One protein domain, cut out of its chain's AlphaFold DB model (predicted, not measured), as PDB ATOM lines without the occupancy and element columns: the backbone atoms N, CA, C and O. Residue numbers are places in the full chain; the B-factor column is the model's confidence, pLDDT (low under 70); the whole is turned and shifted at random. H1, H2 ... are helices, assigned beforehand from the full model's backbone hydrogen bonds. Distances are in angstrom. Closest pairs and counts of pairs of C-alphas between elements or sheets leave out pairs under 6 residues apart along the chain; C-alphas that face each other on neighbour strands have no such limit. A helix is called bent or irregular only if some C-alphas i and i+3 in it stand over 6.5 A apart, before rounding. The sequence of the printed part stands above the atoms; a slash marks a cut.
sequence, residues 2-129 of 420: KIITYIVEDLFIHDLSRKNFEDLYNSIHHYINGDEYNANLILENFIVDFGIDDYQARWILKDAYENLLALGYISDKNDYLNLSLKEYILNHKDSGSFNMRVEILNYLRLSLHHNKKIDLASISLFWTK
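Overview. This is residues 2 to 129 of the 420 residues of an uncharacterized protein of Flavobacterium psychrophilum (UniProt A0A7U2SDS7). Two lobes of helices sit end to end: in the first, H1, H2 and H3 pack round the long H4, and in the second, H7 and H8 run opposite ways with H6 packed on both and the short H5 on H7. H4 reaches from the first lobe to the second, where its last residues, 70 to 71, pack on H7. The printed part has 128 residues with eight named helices, H1 to H8 in order, and no named strand; its class is all helix, and helices that touch are mostly crossed. It is only just compact, close to loose, with a radius of gyration of the C-alphas of 16.4 A, and elongated, spanning 49 by 28 by 23 A.

Arrangement. H4, residues 54 to 71, is the hub. With residues 60 to 68 it touches H1, residues 2 to 13, at a steep tilt of 43 degrees, the same way; the closest C-alphas, of Thr 5 and Ile 60, are 5.2 A apart. With residues 61 to 65 it touches H2, residues 22 to 32, the closest C-alphas being those of Ile 28 and Leu 61 at 6.2 A. H2 and H3, residues 36 to 48, form a helical hairpin at a shallow tilt of 28 degrees, with C-alphas of Ser 27 and Ala 39 closest at 4.3 A. H4 touches H7, residues 97 to 113, with C-alphas of Ala 70 and Asn 106 closest at 5.4 A. H5, residues 79 to 82, touches H7, with C-alphas of Tyr 80 and Tyr 107 closest at 4.8 A. H6, residues 85 to 91, touches H8, residues 120 to 128, with C-alphas of Lys 86 and Ser 122 closest at 5.3 A. H6 and H7 form a helical hairpin, with C-alphas of Leu 85 and Tyr 107 closest at 7.6 A. H7 and H8 are close but not clearly touching, opposite ways at a shallow tilt of 7 degrees, with C-alphas of Ser 97 and Phe 126 closest at 7.7 A. H1, H2 and H3 are apart from H5, H6, H7 and H8. Every O i to N i+4 pair is within hydrogen-bond range in H1, H2, H3, H6 and H7, against 9 of 14 in H4 and 2 of 5 in H8, where 6 of 6 O i to N i+3 pairs are; H5 is too short for an O i to N i+4 pair.

Along the chain. H4 is 26.7 A long, from C-alpha 54 at (37.379, 24.381, 39.091), and only just irregular, with C-alphas 58 and 61 6.7 A apart. H7 measures 24.1 A, H3 18.1 A and H1 16.6 A, H1 beginning at C-alpha 2 (24.069, 20.112, 41.763). H8 ends at C-alpha 128 (17.117, 7.640, 11.020).

Size, cuts and confidence. The two C-alphas farthest apart, of Lys 19 and Thr 128, are 50.2 A apart. The printed part has no cut and no long link. Mean pLDDT of the printed part is 90.4, with residues 17, 19 and 54 to 56 under 70.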
ATOM      1  N   LYS A   2      25.543  20.144  41.983       86.00
ATOM      2  CA  LYS A   2      24.069  20.112  41.763       86.00
ATOM      3  C   LYS A   2      23.251  21.110  42.597       86.00
ATOM      4  O   LYS A   2      22.352  21.740  42.069       86.00
ATOM      5  N   ILE A   3      23.570  21.256  43.885       88.88
ATOM      6  CA  ILE A   3      22.877  22.209  44.769       88.88
ATOM      7  C   ILE A   3      23.057  23.652  44.279       88.88
ATOM      8  O   ILE A   3      22.092  24.400  44.243       88.88
ATOM      9  N   ILE A   4      24.270  24.027  43.866       89.00
ATOM     10  CA  ILE A   4      24.556  25.377  43.359       89.00
ATOM     11  C   ILE A   4      23.837  25.607  42.035       89.00
ATOM     12  O   ILE A   4      23.254  26.665  41.860       89.00
ATOM     13  N   THR A   5      23.803  24.608  41.150       92.75
ATOM     14  CA  THR A   5      23.022  24.668  39.907       92.75
ATOM     15  C   THR A   5      21.549  25.002  40.189       92.75
ATOM     16  O   THR A   5      21.042  25.973  39.642       92.75
ATOM     17  N   TYR A   6      20.899  24.304  41.131       92.56
ATOM     18  CA  TYR A   6      19.514  24.616  41.520       92.56
ATOM     19  C   TYR A   6      19.349  26.002  42.150       92.56
ATOM     20  O   TYR A   6      18.338  26.657  41.926       92.56
ATOM     21  N   ILE A   7      20.322  26.457  42.946       91.56
ATOM     22  CA  ILE A   7      20.290  27.809  43.518       91.56
ATOM     23  C   ILE A   7      20.366  28.851  42.398       91.56
ATOM     24  O   ILE A   7      19.586  29.794  42.402       91.56
ATOM     25  N   VAL A   8      21.266  28.677  41.430       93.12
ATOM     26  CA  VAL A   8      21.402  29.575  40.275       93.12
ATOM     27  C   VAL A   8      20.099  29.644  39.472       93.12
ATOM     28  O   VAL A   8      19.651  30.736  39.133       93.12
ATOM     29  N   GLU A   9      19.465  28.496  39.220       94.00
ATOM     30  CA  GLU A   9      18.154  28.425  38.563       94.00
ATOM     31  C   GLU A   9      17.071  29.185  39.349       94.00
ATOM     32  O   GLU A   9      16.378  30.016  38.767       94.00
ATOM     33  N   ASP A  10      16.951  28.950  40.664       93.00
ATOM     34  CA  ASP A  10      15.974  29.615  41.550       93.00
ATOM     35  C   ASP A  10      16.140  31.140  41.543       93.00
ATOM     36  O   ASP A  10      15.159  31.880  41.433       93.00
ATOM     37  N   LEU A  11      17.390  31.611  41.625       92.00
ATOM     38  CA  LEU A  11      17.718  33.037  41.622       92.00
ATOM     39  C   LEU A  11      17.289  33.708  40.315       92.00
ATOM     40  O   LEU A  11      16.730  34.802  40.365       92.00
ATOM     41  N   PHE A  12      17.515  33.050  39.173       92.62
ATOM     42  CA  PHE A  12      17.107  33.567  37.867       92.62
ATOM     43  C   PHE A  12      15.584  33.542  37.690       92.62
ATOM     44  O   PHE A  12      14.990  34.541  37.300       92.62
ATOM     45  N   ILE A  13      14.934  32.416  38.007       91.19
ATOM     46  CA  ILE A  13      13.485  32.219  37.827       91.19
ATOM     47  C   ILE A  13      12.670  33.247  38.610       91.19
ATOM     48  O   ILE A  13      11.645  33.732  38.129       91.19
ATOM     49  N   HIS A  14      13.100  33.552  39.833       88.50
ATOM     50  CA  HIS A  14      12.362  34.434  40.726       88.50
ATOM     51  C   HIS A  14      12.862  35.882  40.722       88.50
ATOM     52  O   HIS A  14      12.302  36.688  41.463       88.50
ATOM     53  N   ASP A  15      13.876  36.207  39.911       79.50
ATOM     54  CA  ASP A  15      14.524  37.526  39.881       79.50
ATOM     55  C   ASP A  15      14.916  37.999  41.297       79.50
ATOM     56  O   ASP A  15      14.600  39.097  41.761       79.50
ATOM     57  N   LEU A  16      15.530  37.091  42.065       74.81
ATOM     58  CA  LEU A  16      15.852  37.314  43.473       74.81
ATOM     59  C   LEU A  16      17.349  37.544  43.647       74.81
ATOM     60  O   LEU A  16      18.091  36.609  43.942       74.81
ATOM     61  N   SER A  17      17.786  38.804  43.610       66.75
ATOM     62  CA  SER A  17      19.098  39.163  44.164       66.75
ATOM     63  C   SER A  17      19.054  39.061  45.695       66.75
ATOM     64  O   SER A  17      18.656  39.979  46.418       66.75
ATOM     65  N   ARG A  18      19.399  37.881  46.223       74.06
ATOM     66  CA  ARG A  18      19.575  37.666  47.665       74.06
ATOM     67  C   ARG A  18      20.993  38.083  48.037       74.06
ATOM     68  O   ARG A  18      21.940  37.609  47.430       74.06
ATOM     69  N   LYS A  19      21.148  38.880  49.100       69.62
ATOM     70  CA  LYS A  19      22.430  39.480  49.530       69.62
ATOM     71  C   LYS A  19      23.622  38.506  49.641       69.62
ATOM     72  O   LYS A  19      24.756  38.925  49.475       69.62
ATOM     73  N   ASN A  20      23.379  37.222  49.912       79.25
ATOM     74  CA  ASN A  20      24.434  36.201  50.028       79.25
ATOM     75  C   ASN A  20      24.690  35.413  48.726       79.25
ATOM     76  O   ASN A  20      25.505  34.498  48.725       79.25
ATOM     77  N   PHE A  21      23.964  35.715  47.650       85.69
ATOM     78  CA  PHE A  21      24.000  34.999  46.372       85.69
ATOM     79  C   PHE A  21      24.017  35.947  45.161       85.69
ATOM     80  O   PHE A  21      23.723  35.527  44.044       85.69
ATOM     81  N   GLU A  22      24.355  37.220  45.373       88.44
ATOM     82  CA  GLU A  22      24.421  38.237  44.319       88.44
ATOM     83  C   GLU A  22      25.429  37.851  43.224       88.44
ATOM     84  O   GLU A  22      25.127  37.975  42.041       88.44
ATOM     85  N   ASP A  23      26.568  37.263  43.603       90.31
ATOM     86  CA  ASP A  23      27.565  36.755  42.654       90.31
ATOM     87  C   ASP A  23      27.004  35.642  41.761       90.31
ATOM     88  O   ASP A  23      27.205  35.656  40.548       90.31
ATOM     89  N   LEU A  24      26.239  34.701  42.326       91.00
ATOM     90  CA  LEU A  24      25.608  33.631  41.546       91.00
ATOM     91  C   LEU A  24      24.561  34.177  40.571       91.00
ATOM     92  O   LEU A  24      24.499  33.724  39.428       91.00
ATOM     93  N   TYR A  25      23.765  35.153  41.013       92.19
ATOM     94  CA  TYR A  25      22.795  35.845  40.168       92.19
ATOM     95  C   TYR A  25      23.498  36.577  39.013       92.19
ATOM     96  O   TYR A  25      23.201  36.339  37.844       92.19
ATOM     97  N   ASN A  26      24.513  37.392  39.307       92.12
ATOM     98  CA  ASN A  26      25.269  38.109  38.280       92.12
ATOM     99  C   ASN A  26      25.943  37.145  37.294       92.12
ATOM    100  O   ASN A  26      25.886  37.353  36.081       92.12
ATOM    101  N   SER A  27      26.530  36.062  37.801       93.75
ATOM    102  CA  SER A  27      27.208  35.049  36.995       93.75
ATOM    103  C   SER A  27      26.290  34.443  35.923       93.75
ATOM    104  O   SER A  27      26.662  34.420  34.749       93.75
ATOM    105  N   ILE A  28      25.060  34.035  36.270       93.75
ATOM    106  CA  ILE A  28      24.130  33.468  35.278       93.75
ATOM    107  C   ILE A  28      23.622  34.509  34.276       93.75
ATOM    108  O   ILE A  28      23.474  34.190  33.097       93.75
ATOM    109  N   HIS A  29      23.439  35.766  34.688       92.81
ATOM    110  CA  HIS A  29      23.076  36.843  33.764       92.81
ATOM    111  C   HIS A  29      24.188  37.147  32.753       92.81
ATOM    112  O   HIS A  29      23.898  37.306  31.565       92.81
ATOM    113  N   HIS A  30      25.455  37.182  33.179       94.25
ATOM    114  CA  HIS A  30      26.585  37.288  32.250       94.25
ATOM    115  C   HIS A  30      26.608  36.103  31.278       94.25
ATOM    116  O   HIS A  30      26.722  36.307  30.068       94.25
ATOM    117  N   TYR A  31      26.402  34.882  31.785       93.88
ATOM    118  CA  TYR A  31      26.410  33.668  30.968       93.88
ATOM    119  C   TYR A  31      25.325  33.696  29.881       93.88
ATOM    120  O   TYR A  31      25.623  33.534  28.700       93.88
ATOM    121  N   ILE A  32      24.076  33.994  30.253       92.38
ATOM    122  CA  ILE A  32      22.933  34.089  29.324       92.38
ATOM    123  C   ILE A  32      23.156  35.170  28.261       92.38
ATOM    124  O   ILE A  32      22.724  35.023  27.115       92.38
ATOM    125  N   ASN A  33      23.851  36.252  28.610       92.00
ATOM    126  CA  ASN A  33      24.169  37.338  27.687       92.00
ATOM    127  C   ASN A  33      25.370  37.045  26.769       92.00
ATOM    128  O   ASN A  33      25.658  37.855  25.892       92.00
ATOM    129  N   GLY A  34      26.005  35.875  26.900       90.50
ATOM    130  CA  GLY A  34      27.136  35.444  26.071       90.50
ATOM    131  C   GLY A  34      28.504  35.875  26.603       90.50
ATOM    132  O   GLY A  34      29.511  35.691  25.923       90.50
ATOM    133  N   ASP A  35      28.566  36.430  27.812       92.75
ATOM    134  CA  ASP A  35      29.805  36.817  28.483       92.75
ATOM    135  C   ASP A  35      30.310  35.677  29.383       92.75
ATOM    136  O   ASP A  35      30.358  35.771  30.612       92.75
ATOM    137  N   GLU A  36      30.645  34.545  28.752       90.94
ATOM    138  CA  GLU A  36      31.034  33.320  29.461       90.94
ATOM    139  C   GLU A  36      32.298  33.497  30.310       90.94
ATOM    140  O   GLU A  36      32.434  32.858  31.353       90.94
ATOM    141  N   TYR A  37      33.231  34.353  29.886       90.31
ATOM    142  CA  TYR A  37      34.476  34.583  30.617       90.31
ATOM    143  C   TYR A  37      34.209  35.218  31.984       90.31
ATOM    144  O   TYR A  37      34.608  34.659  33.006       90.31
ATOM    145  N   ASN A  38      33.488  36.346  32.014       91.94
ATOM    146  CA  ASN A  38      33.169  37.009  33.277       91.94
ATOM    147  C   ASN A  38      32.223  36.157  34.124       91.94
ATOM    148  O   ASN A  38      32.400  36.072  35.337       91.94
ATOM    149  N   ALA A  39      31.269  35.466  33.495       92.19
ATOM    150  CA  ALA A  39      30.376  34.552  34.191       92.19
ATOM    151  C   ALA A  39      31.143  33.472  34.969       92.19
ATOM    152  O   ALA A  39      30.907  33.291  36.168       92.19
ATOM    153  N   ASN A  40      32.090  32.796  34.309       90.06
ATOM    154  CA  ASN A  40      32.916  31.768  34.940       90.06
ATOM    155  C   ASN A  40      33.823  32.354  36.026       90.06
ATOM    156  O   ASN A  40      33.921  31.758  37.091       90.06
ATOM    157  N   LEU A  41      34.412  33.533  35.813       89.88
ATOM    158  CA  LEU A  41      35.270  34.179  36.810       89.88
ATOM    159  C   LEU A  41      34.509  34.524  38.102       89.88
ATOM    160  O   LEU A  41      35.014  34.300  39.201       89.88
ATOM    161  N   ILE A  42      33.276  35.031  37.986       91.44
ATOM    162  CA  ILE A  42      32.412  35.308  39.145       91.44
ATOM    163  C   ILE A  42      32.047  34.003  39.864       91.44
ATOM    164  O   ILE A  42      32.129  33.930  41.091       91.44
ATOM    165  N   LEU A  43      31.681  32.959  39.110       90.94
ATOM    166  CA  LEU A  43      31.347  31.659  39.688       90.94
ATOM    167  C   LEU A  43      32.542  31.050  40.430       90.94
ATOM    168  O   LEU A  43      32.365  30.589  41.554       90.94
ATOM    169  N   GLU A  44      33.723  31.032  39.810       88.38
ATOM    170  CA  GLU A  44      34.958  30.479  40.375       88.38
ATOM    171  C   GLU A  44      35.267  31.131  41.728       88.38
ATOM    172  O   GLU A  44      35.429  30.425  42.722       88.38
ATOM    173  N   ASN A  45      35.212  32.463  41.811       87.56
ATOM    174  CA  ASN A  45      35.417  33.179  43.073       87.56
ATOM    175  C   ASN A  45      34.405  32.778  44.157       87.56
ATOM    176  O   ASN A  45      34.788  32.602  45.311       87.56
ATOM    177  N   PHE A  46      33.133  32.592  43.796       88.56
ATOM    178  CA  PHE A  46      32.096  32.202  44.753       88.56
ATOM    179  C   PHE A  46      32.298  30.778  45.291       88.56
ATOM    180  O   PHE A  46      32.090  30.514  46.473       88.56
ATOM    181  N   ILE A  47      32.663  29.825  44.430       87.19
ATOM    182  CA  ILE A  47      32.707  28.401  44.802       87.19
ATOM    183  C   ILE A  47      34.002  27.976  45.501       87.19
ATOM    184  O   ILE A  47      34.014  26.905  46.120       87.19
ATOM    185  N   VAL A  48      35.069  28.780  45.409       83.44
ATOM    186  CA  VAL A  48      36.349  28.541  46.098       83.44
ATOM    187  C   VAL A  48      36.114  28.357  47.598       83.44
ATOM    188  O   VAL A  48      36.616  27.399  48.190       83.44
ATOM    189  N   ASP A  49      35.244  29.182  48.184       80.56
ATOM    190  CA  ASP A  49      34.883  29.126  49.605       80.56
ATOM    191  C   ASP A  49      34.135  27.837  49.997       80.56
ATOM    192  O   ASP A  49      34.060  27.478  51.175       80.56
ATOM    193  N   PHE A  50      33.617  27.091  49.015       79.94
ATOM    194  CA  PHE A  50      32.904  25.825  49.202       79.94
ATOM    195  C   PHE A  50      33.751  24.589  48.861       79.94
ATOM    196  O   PHE A  50      33.236  23.468  48.909       79.94
ATOM    197  N   GLY A  51      35.032  24.761  48.511       78.38
ATOM    198  CA  GLY A  51      35.949  23.660  48.191       78.38
ATOM    199  C   GLY A  51      35.545  22.856  46.950       78.38
ATOM    200  O   GLY A  51      35.816  21.655  46.874       78.38
ATOM    201  N   ILE A  52      34.846  23.485  46.001       77.62
ATOM    202  CA  ILE A  52      34.453  22.856  44.737       77.62
ATOM    203  C   ILE A  52      35.578  23.050  43.725       77.62
ATOM    204  O   ILE A  52      36.016  24.168  43.491       77.62
ATOM    205  N   ASP A  53      36.009  21.954  43.108       73.19
ATOM    206  CA  ASP A  53      37.061  21.953  42.092       73.19
ATOM    207  C   ASP A  53      36.648  22.709  40.809       73.19
ATOM    208  O   ASP A  53      35.547  22.497  40.280       73.19
ATOM    209  N   ASP A  54      37.557  23.537  40.284       69.56
ATOM    210  CA  ASP A  54      37.379  24.381  39.091       69.56
ATOM    211  C   ASP A  54      36.921  23.594  37.853       69.56
ATOM    212  O   ASP A  54      36.153  24.089  37.025       69.56
ATOM    213  N   TYR A  55      37.337  22.333  37.704       68.75
ATOM    214  CA  TYR A  55      36.892  21.501  36.587       68.75
ATOM    215  C   TYR A  55      35.397  21.173  36.685       68.75
ATOM    216  O   TYR A  55      34.698  21.094  35.671       68.75
ATOM    217  N   GLN A  56      34.878  20.987  37.901       67.94
ATOM    218  CA  GLN A  56      33.455  20.729  38.129       67.94
ATOM    219  C   GLN A  56      32.609  22.006  38.060       67.94
ATOM    220  O   GLN A  56      31.416  21.920  37.755       67.94
ATOM    221  N   ALA A  57      33.222  23.160  38.329       72.62
ATOM    222  CA  ALA A  57      32.609  24.481  38.318       72.62
ATOM    223  C   ALA A  57      32.017  24.864  36.964       72.62
ATOM    224  O   ALA A  57      30.865  25.279  36.888       72.62
ATOM    225  N   ARG A  58      32.782  24.639  35.888       74.56
ATOM    226  CA  ARG A  58      32.441  25.056  34.514       74.56
ATOM    227  C   ARG A  58      31.119  24.489  34.003       74.56
ATOM    228  O   ARG A  58      30.535  25.009  33.061       74.56
ATOM    229  N   TRP A  59      30.638  23.418  34.625       86.38
ATOM    230  CA  TRP A  59      29.368  22.802  34.271       86.38
ATOM    231  C   TRP A  59      28.164  23.429  34.975       86.38
ATOM    232  O   TRP A  59      27.048  23.207  34.537       86.38
ATOM    233  N   ILE A  60      28.350  24.190  36.058       92.00
ATOM    234  CA  ILE A  60      27.236  24.729  36.852       92.00
ATOM    235  C   ILE A  60      26.388  25.689  36.017       92.00
ATOM    236  O   ILE A  60      25.176  25.501  35.946       92.00
ATOM    237  N   LEU A  61      27.018  26.682  35.380       93.38
ATOM    238  CA  LEU A  61      26.316  27.673  34.555       93.38
ATOM    239  C   LEU A  61      25.736  27.049  33.295       93.38
ATOM    240  O   LEU A  61      24.608  27.360  32.934       93.38
ATOM    241  N   LYS A  62      26.480  26.126  32.677       92.56
ATOM    242  CA  LYS A  62      26.008  25.376  31.518       92.56
ATOM    243  C   LYS A  62      24.744  24.572  31.847       92.56
ATOM    244  O   LYS A  62      23.741  24.728  31.162       92.56
ATOM    245  N   ASP A  63      24.780  23.768  32.912       93.38
ATOM    246  CA  ASP A  63      23.638  22.957  33.354       93.38
ATOM    247  C   ASP A  63      22.433  23.859  33.699       93.38
ATOM    248  O   ASP A  63      21.309  23.572  33.290       93.38
ATOM    249  N   ALA A  64      22.664  24.966  34.420       95.38
ATOM    250  CA  ALA A  64      21.608  25.915  34.781       95.38
ATOM    251  C   ALA A  64      20.990  26.569  33.536       95.38
ATOM    252  O   ALA A  64      19.771  26.629  33.412       95.38
ATOM    253  N   TYR A  65      21.815  27.008  32.585       94.62
ATOM    254  CA  TYR A  65      21.363  27.580  31.318       94.62
ATOM    255  C   TYR A  65      20.517  26.591  30.505       94.62
ATOM    256  O   TYR A  65      19.416  26.931  30.072       94.62
ATOM    257  N   GLU A  66      20.986  25.348  30.352       93.94
ATOM    258  CA  GLU A  66      20.253  24.282  29.657       93.94
ATOM    259  C   GLU A  66      18.896  23.991  30.328       93.94
ATOM    260  O   GLU A  66      17.881  23.836  29.639       93.94
ATOM    261  N   ASN A  67      18.846  23.979  31.665       95.12
ATOM    262  CA  ASN A  67      17.607  23.786  32.421       95.12
ATOM    263  C   ASN A  67      16.646  24.975  32.278       95.12
ATOM    264  O   ASN A  67      15.452  24.771  32.061       95.12
ATOM    265  N   LEU A  68      17.142  26.214  32.331       95.75
ATOM    266  CA  LEU A  68      16.337  27.425  32.136       95.75
ATOM    267  C   LEU A  68      15.729  27.496  30.728       95.75
ATOM    268  O   LEU A  68      14.564  27.879  30.582       95.75
ATOM    269  N   LEU A  69      16.473  27.068  29.702       95.75
ATOM    270  CA  LEU A  69      15.941  26.879  28.350       95.75
ATOM    271  C   LEU A  69      14.843  25.807  28.335       95.75
ATOM    272  O   LEU A  69      13.747  26.060  27.836       95.75
ATOM    273  N   ALA A  70      15.095  24.630  28.915       95.38
ATOM    274  CA  ALA A  70      14.127  23.529  28.946       95.38
ATOM    275  C   ALA A  70      12.829  23.881  29.698       95.38
ATOM    276  O   ALA A  70      11.765  23.354  29.374       95.38
ATOM    277  N   LEU A  71      12.913  24.780  30.680       94.75
ATOM    278  CA  LEU A  71      11.777  25.317  31.429       94.75
ATOM    279  C   LEU A  71      11.079  26.498  30.730       94.75
ATOM    280  O   LEU A  71       9.977  26.858  31.130       94.75
ATOM    281  N   GLY A  72      11.685  27.091  29.698       94.50
ATOM    282  CA  GLY A  72      11.099  28.197  28.934       94.50
ATOM    283  C   GLY A  72      11.295  29.595  29.529       94.50
ATOM    284  O   GLY A  72      10.651  30.533  29.065       94.50
ATOM    285  N   TYR A  73      12.178  29.768  30.521       94.00
ATOM    286  CA  TYR A  73      12.411  31.071  31.172       94.00
ATOM    287  C   TYR A  73      13.259  32.037  30.337       94.00
ATOM    288  O   TYR A  73      13.209  33.247  30.538       94.00
ATOM    289  N   ILE A  74      14.009  31.512  29.372       93.19
ATOM    290  CA  ILE A  74      14.734  32.291  28.367       93.19
ATOM    291  C   ILE A  74      13.928  32.146  27.079       93.19
ATOM    292  O   ILE A  74      13.675  31.020  26.660       93.19
ATOM    293  N   SER A  75      13.446  33.243  26.492       88.25
ATOM    294  CA  SER A  75      12.506  33.189  25.356       88.25
ATOM    295  C   SER A  75      13.152  33.555  24.023       88.25
ATOM    296  O   SER A  75      12.932  32.886  23.021       88.25
ATOM    297  N   ASP A  76      13.972  34.599  24.000       88.19
ATOM    298  CA  ASP A  76      14.616  35.151  22.806       88.19
ATOM    299  C   ASP A  76      15.627  34.190  22.161       88.19
ATOM    300  O   ASP A  76      15.712  34.118  20.938       88.19
ATOM    301  N   LYS A  77      16.344  33.406  22.973       88.44
ATOM    302  CA  LYS A  77      17.396  32.470  22.525       88.44
ATOM    303  C   LYS A  77      16.990  30.996  22.573       88.44
ATOM    304  O   LYS A  77      17.846  30.118  22.546       88.44
ATOM    305  N   ASN A  78      15.699  30.707  22.727       94.62
ATOM    306  CA  ASN A  78      15.243  29.363  23.052       94.62
ATOM    307  C   ASN A  78      14.622  28.641  21.868       94.62
ATOM    308  O   ASN A  78      13.437  28.783  21.563       94.62
ATOM    309  N   ASP A  79      15.426  27.789  21.254       95.12
ATOM    310  CA  ASP A  79      15.028  26.974  20.115       95.12
ATOM    311  C   ASP A  79      13.879  26.009  20.439       95.12
ATOM    312  O   ASP A  79      13.076  25.707  19.556       95.12
ATOM    313  N   TYR A  80      13.704  25.598  21.705       95.62
ATOM    314  CA  TYR A  80      12.524  24.827  22.116       95.62
ATOM    315  C   TYR A  80      11.221  25.618  21.966       95.62
ATOM    316  O   TYR A  80      10.144  25.039  21.809       95.62
ATOM    317  N   LEU A  81      11.299  26.949  22.044       94.06
ATOM    318  CA  LEU A  81      10.155  27.835  21.899       94.06
ATOM    319  C   LEU A  81       9.997  28.374  20.478       94.06
ATOM    320  O   LEU A  81       8.850  28.544  20.047       94.06
ATOM    321  N   ASN A  82      11.117  28.633  19.804       94.56
ATOM    322  CA  ASN A  82      11.186  29.441  18.588       94.56
ATOM    323  C   ASN A  82      11.243  28.618  17.297       94.56
ATOM    324  O   ASN A  82      10.999  29.175  16.229       94.56
ATOM    325  N   LEU A  83      11.520  27.312  17.379       95.69
ATOM    326  CA  LEU A  83      11.593  26.422  16.221       95.69
ATOM    327  C   LEU A  83      10.460  25.386  16.214       95.69
ATOM    328  O   LEU A  83       9.950  24.953  17.255       95.69
ATOM    329  N   SER A  84      10.086  24.922  15.023       95.88
ATOM    330  CA  SER A  84       9.357  23.658  14.878       95.88
ATOM    331  C   SER A  84      10.258  22.469  15.235       95.88
ATOM    332  O   SER A  84      11.481  22.564  15.162       95.88
ATOM    333  N   LEU A  85       9.672  21.308  15.562       96.62
ATOM    334  CA  LEU A  85      10.451  20.095  15.853       96.62
ATOM    335  C   LEU A  85      11.393  19.728  14.693       96.62
ATOM    336  O   LEU A  85      12.526  19.311  14.919       96.62
ATOM    337  N   LYS A  86      10.937  19.918  13.450       96.12
ATOM    338  CA  LYS A  86      11.744  19.696  12.246       96.12
ATOM    339  C   LYS A  86      12.972  20.600  12.208       96.12
ATOM    340  O   LYS A  86      14.083  20.111  12.029       96.12
ATOM    341  N   GLU A  87      12.764  21.906  12.354       96.38
ATOM    342  CA  GLU A  87      13.843  22.901  12.345       96.38
ATOM    343  C   GLU A  87      14.803  22.671  13.508       96.38
ATOM    344  O   GLU A  87      16.009  22.703  13.306       96.38
ATOM    345  N   TYR A  88      14.279  22.340  14.692       96.06
ATOM    346  CA  TYR A  88      15.090  22.002  15.856       96.06
ATOM    347  C   TYR A  88      16.059  20.856  15.548       96.06
ATOM    348  O   TYR A  88      17.268  21.003  15.719       96.06
ATOM    349  N   ILE A  89      15.538  19.732  15.043       96.06
ATOM    350  CA  ILE A  89      16.334  18.543  14.720       96.06
ATOM    351  C   ILE A  89      17.398  18.855  13.656       96.06
ATOM    352  O   ILE A  89      18.546  18.436  13.798       96.06
ATOM    353  N   LEU A  90      17.038  19.589  12.600       93.69
ATOM    354  CA  LEU A  90      17.960  19.915  11.507       93.69
ATOM    355  C   LEU A  90      19.035  20.930  11.921       93.69
ATOM    356  O   LEU A  90      20.187  20.776  11.516       93.69
ATOM    357  N   ASN A  91      18.693  21.921  12.749       94.25
ATOM    358  CA  ASN A  91      19.642  22.920  13.252       94.25
ATOM    359  C   ASN A  91      20.650  22.319  14.238       94.25
ATOM    360  O   ASN A  91      21.782  22.783  14.312       94.25
ATOM    361  N   HIS A  92      20.263  21.259  14.951       92.19
ATOM    362  CA  HIS A  92      21.116  20.571  15.921       92.19
ATOM    363  C   HIS A  92      21.697  19.260  15.379       92.19
ATOM    364  O   HIS A  92      22.148  18.423  16.157       92.19
ATOM    365  N   LYS A  93      21.707  19.045  14.055       90.06
ATOM    366  CA  LYS A  93      22.119  17.769  13.440       90.06
ATOM    367  C   LYS A  93      23.528  17.304  13.819       90.06
ATOM    368  O   LYS A  93      23.749  16.097  13.896       90.06
ATOM    369  N   ASP A  94      24.436  18.234  14.108       88.81
ATOM    370  CA  ASP A  94      25.811  17.938  14.526       88.81
ATOM    371  C   ASP A  94      25.879  17.423  15.981       88.81
ATOM    372  O   ASP A  94      26.870  16.821  16.389       88.81
ATOM    373  N   SER A  95      24.803  17.583  16.762       89.56
ATOM    374  CA  SER A  95      24.673  16.992  18.093       89.56
ATOM    375  C   SER A  95      24.611  15.469  18.002       89.56
ATOM    376  O   SER A  95      24.013  14.871  17.100       89.56
ATOM    377  N   GLY A  96      25.221  14.811  18.980       90.19
ATOM    378  CA  GLY A  96      25.151  13.368  19.132       90.19
ATOM    379  C   GLY A  96      23.727  12.865  19.383       90.19
ATOM    380  O   GLY A  96      22.937  13.520  20.060       90.19
ATOM    381  N   SER A  97      23.393  11.661  18.902       92.06
ATOM    382  CA  SER A  97      22.070  11.049  19.101       92.06
ATOM    383  C   SER A  97      21.637  10.952  20.574       92.06
ATOM    384  O   SER A  97      20.443  11.003  20.860       92.06
ATOM    385  N   PHE A  98      22.568  10.808  21.525       92.00
ATOM    386  CA  PHE A  98      22.244  10.801  22.956       92.00
ATOM    387  C   PHE A  98      21.828  12.177  23.473       92.00
ATOM    388  O   PHE A  98      20.837  12.262  24.197       92.00
ATOM    389  N   ASN A  99      22.549  13.228  23.085       91.88
ATOM    390  CA  ASN A  99      22.243  14.601  23.483       91.88
ATOM    391  C   ASN A  99      20.945  15.064  22.818       91.88
ATOM    392  O   ASN A  99      20.006  15.451  23.511       91.88
ATOM    393  N   MET A 100      20.829  14.858  21.503       93.81
ATOM    394  CA  MET A 100      19.629  15.191  20.737       93.81
ATOM    395  C   MET A 100      18.373  14.492  21.276       93.81
ATOM    396  O   MET A 100      17.292  15.075  21.301       93.81
ATOM    397  N   ARG A 101      18.484  13.254  21.781       94.75
ATOM    398  CA  ARG A 101      17.359  12.574  22.446       94.75
ATOM    399  C   ARG A 101      16.848  13.352  23.663       94.75
ATOM    400  O   ARG A 101      15.639  13.409  23.881       94.75
ATOM    401  N   VAL A 102      17.757  13.869  24.491       94.50
ATOM    402  CA  VAL A 102      17.416  14.635  25.701       94.50
ATOM    403  C   VAL A 102      16.806  15.978  25.312       94.50
ATOM    404  O   VAL A 102      15.753  16.346  25.827       94.50
ATOM    405  N   GLU A 103      17.418  16.654  24.348       95.25
ATOM    406  CA  GLU A 103      16.953  17.913  23.769       95.25
ATOM    407  C   GLU A 103      15.533  17.805  23.187       95.25
ATOM    408  O   GLU A 103      14.646  18.570  23.565       95.25
ATOM    409  N   ILE A 104      15.260  16.794  22.353       96.38
ATOM    410  CA  ILE A 104      13.917  16.532  21.807       96.38
ATOM    411  C   ILE A 104      12.909  16.262  22.931       96.38
ATOM    412  O   ILE A 104      11.766  16.717  22.875       96.38
ATOM    413  N   LEU A 105      13.298  15.529  23.977       96.19
ATOM    414  CA  LEU A 105      12.408  15.282  25.109       96.19
ATOM    415  C   LEU A 105      12.057  16.584  25.845       96.19
ATOM    416  O   LEU A 105      10.900  16.769  26.230       96.19
ATOM    417  N   ASN A 106      13.026  17.484  26.019       96.25
ATOM    418  CA  ASN A 106      12.807  18.804  26.609       96.25
ATOM    419  C   ASN A 106      11.906  19.671  25.720       96.25
ATOM    420  O   ASN A 106      10.921  20.214  26.222       96.25
ATOM    421  N   TYR A 107      12.150  19.692  24.404       97.00
ATOM    422  CA  TYR A 107      11.284  20.339  23.413       97.00
ATOM    423  C   TYR A 107       9.821  19.903  23.567       97.00
ATOM    424  O   TYR A 107       8.913  20.733  23.673       97.00
ATOM    425  N   LEU A 108       9.579  18.586  23.597       96.31
ATOM    426  CA  LEU A 108       8.233  18.020  23.679       96.31
ATOM    427  C   LEU A 108       7.559  18.366  25.008       96.31
ATOM    428  O   LEU A 108       6.391  18.747  25.018       96.31
ATOM    429  N   ARG A 109       8.285  18.269  26.129       96.44
ATOM    430  CA  ARG A 109       7.765  18.620  27.460       96.44
ATOM    431  C   ARG A 109       7.356  20.084  27.543       96.44
ATOM    432  O   ARG A 109       6.250  20.367  27.998       96.44
ATOM    433  N   LEU A 110       8.213  20.991  27.077       96.44
ATOM    434  CA  LEU A 110       7.926  22.421  27.093       96.44
ATOM    435  C   LEU A 110       6.756  22.760  26.162       96.44
ATOM    436  O   LEU A 110       5.834  23.476  26.545       96.44
ATOM    437  N   SER A 111       6.735  22.176  24.964       95.69
ATOM    438  CA  SER A 111       5.631  22.357  24.017       95.69
ATOM    439  C   SER A 111       4.292  21.888  24.591       95.69
ATOM    440  O   SER A 111       3.294  22.594  24.456       95.69
ATOM    441  N   LEU A 112       4.270  20.740  25.280       95.44
ATOM    442  CA  LEU A 112       3.085  20.237  25.981       95.44
ATOM    443  C   LEU A 112       2.670  21.157  27.133       95.44
ATOM    444  O   LEU A 112       1.489  21.464  27.260       95.44
ATOM    445  N   HIS A 113       3.625  21.632  27.937       96.00
ATOM    446  CA  HIS A 113       3.357  22.569  29.031       96.00
ATOM    447  C   HIS A 113       2.681  23.858  28.534       96.00
ATOM    448  O   HIS A 113       1.734  24.341  29.150       96.00
ATOM    449  N   HIS A 114       3.109  24.368  27.377       94.12
ATOM    450  CA  HIS A 114       2.545  25.561  26.741       94.12
ATOM    451  C   HIS A 114       1.335  25.285  25.830       94.12
ATOM    452  O   HIS A 114       0.855  26.210  25.173       94.12
ATOM    453  N   ASN A 115       0.838  24.044  25.750       94.50
ATOM    454  CA  ASN A 115      -0.227  23.634  24.823       94.50
ATOM    455  C   ASN A 115       0.045  24.023  23.351       94.50
ATOM    456  O   ASN A 115      -0.873  24.366  22.602       94.50
ATOM    457  N   LYS A 116       1.313  23.983  22.920       93.12
ATOM    458  CA  LYS A 116       1.702  24.249  21.530       93.12
ATOM    459  C   LYS A 116       1.316  23.077  20.629       93.12
ATOM    460  O   LYS A 116       1.386  21.914  21.022       93.12
ATOM    461  N   LYS A 117       0.964  23.378  19.377       92.81
ATOM    462  CA  LYS A 117       0.805  22.352  18.339       92.81
ATOM    463  C   LYS A 117       2.186  21.837  17.930       92.81
ATOM    464  O   LYS A 117       3.051  22.630  17.576       92.81
ATOM    465  N   ILE A 118       2.359  20.518  17.935       93.81
ATOM    466  CA  ILE A 118       3.621  19.853  17.596       93.81
ATOM    467  C   ILE A 118       3.418  19.036  16.320       93.81
ATOM    468  O   ILE A 118       2.475  18.247  16.234       93.81
ATOM    469  N   ASP A 119       4.314  19.187  15.346       93.19
ATOM    470  CA  ASP A 119       4.444  18.217  14.258       93.19
ATOM    471  C   ASP A 119       5.239  17.002  14.750       93.19
ATOM    472  O   ASP A 119       6.459  16.932  14.617       93.19
ATOM    473  N   LEU A 120       4.538  16.052  15.368       92.94
ATOM    474  CA  LEU A 120       5.171  14.861  15.927       92.94
ATOM    475  C   LEU A 120       5.778  13.957  14.845       92.94
ATOM    476  O   LEU A 120       6.731  13.243  15.138       92.94
ATOM    477  N   ALA A 121       5.270  13.988  13.606       94.75
ATOM    478  CA  ALA A 121       5.765  13.125  12.532       94.75
ATOM    479  C   ALA A 121       7.236  13.413  12.195       94.75
ATOM    480  O   ALA A 121       7.977  12.492  11.856       94.75
ATOM    481  N   SER A 122       7.689  14.655  12.396       95.44
ATOM    482  CA  SER A 122       9.086  15.061  12.214       95.44
ATOM    483  C   SER A 122      10.088  14.336  13.127       95.44
ATOM    484  O   SER A 122      11.288  14.375  12.857       95.44
ATOM    485  N   ILE A 123       9.630  13.602  14.153       94.94
ATOM    486  CA  ILE A 123      10.492  12.727  14.965       94.94
ATOM    487  C   ILE A 123      11.192  11.643  14.134       94.94
ATOM    488  O   ILE A 123      12.250  11.156  14.531       94.94
ATOM    489  N   SER A 124      10.643  11.277  12.969       93.88
ATOM    490  CA  SER A 124      11.239  10.264  12.097       93.88
ATOM    491  C   SER A 124      12.647  10.635  11.634       93.88
ATOM    492  O   SER A 124      13.460   9.741  11.439       93.88
ATOM    493  N   LEU A 125      12.953  11.936  11.521       93.81
ATOM    494  CA  LEU A 125      14.298  12.425  11.210       93.81
ATOM    495  C   LEU A 125      15.305  11.973  12.274       93.81
ATOM    496  O   LEU A 125      16.392  11.509  11.951       93.81
ATOM    497  N   PHE A 126      14.927  12.044  13.552       94.44
ATOM    498  CA  PHE A 126      15.773  11.571  14.643       94.44
ATOM    499  C   PHE A 126      15.921  10.044  14.645       94.44
ATOM    500  O   PHE A 126      16.989   9.541  14.977       94.44
ATOM    501  N   TRP A 127      14.886   9.289  14.259       90.56
ATOM    502  CA  TRP A 127      14.972   7.824  14.207       90.56
ATOM    503  C   TRP A 127      15.952   7.299  13.162       90.56
ATOM    504  O   TRP A 127      16.510   6.225  13.366       90.56
ATOM    505  N   THR A 128      16.154   8.026  12.062       90.06
ATOM    506  CA  THR A 128      17.117   7.640  11.020       90.06
ATOM    507  C   THR A 128      18.514   8.200  11.256       90.06
ATOM    508  O   THR A 128      19.444   7.771  10.579       90.06
ATOM    509  N   LYS A 129      18.679   9.128  12.210       92.44
ATOM    510  CA  LYS A 129      19.986   9.668  12.588       92.44
ATOM    511  C   LYS A 129      20.916   8.536  13.016       92.44
ATOM    512  O   LYS A 129      20.534   7.673  13.806       92.44
TER     513      LYS A 129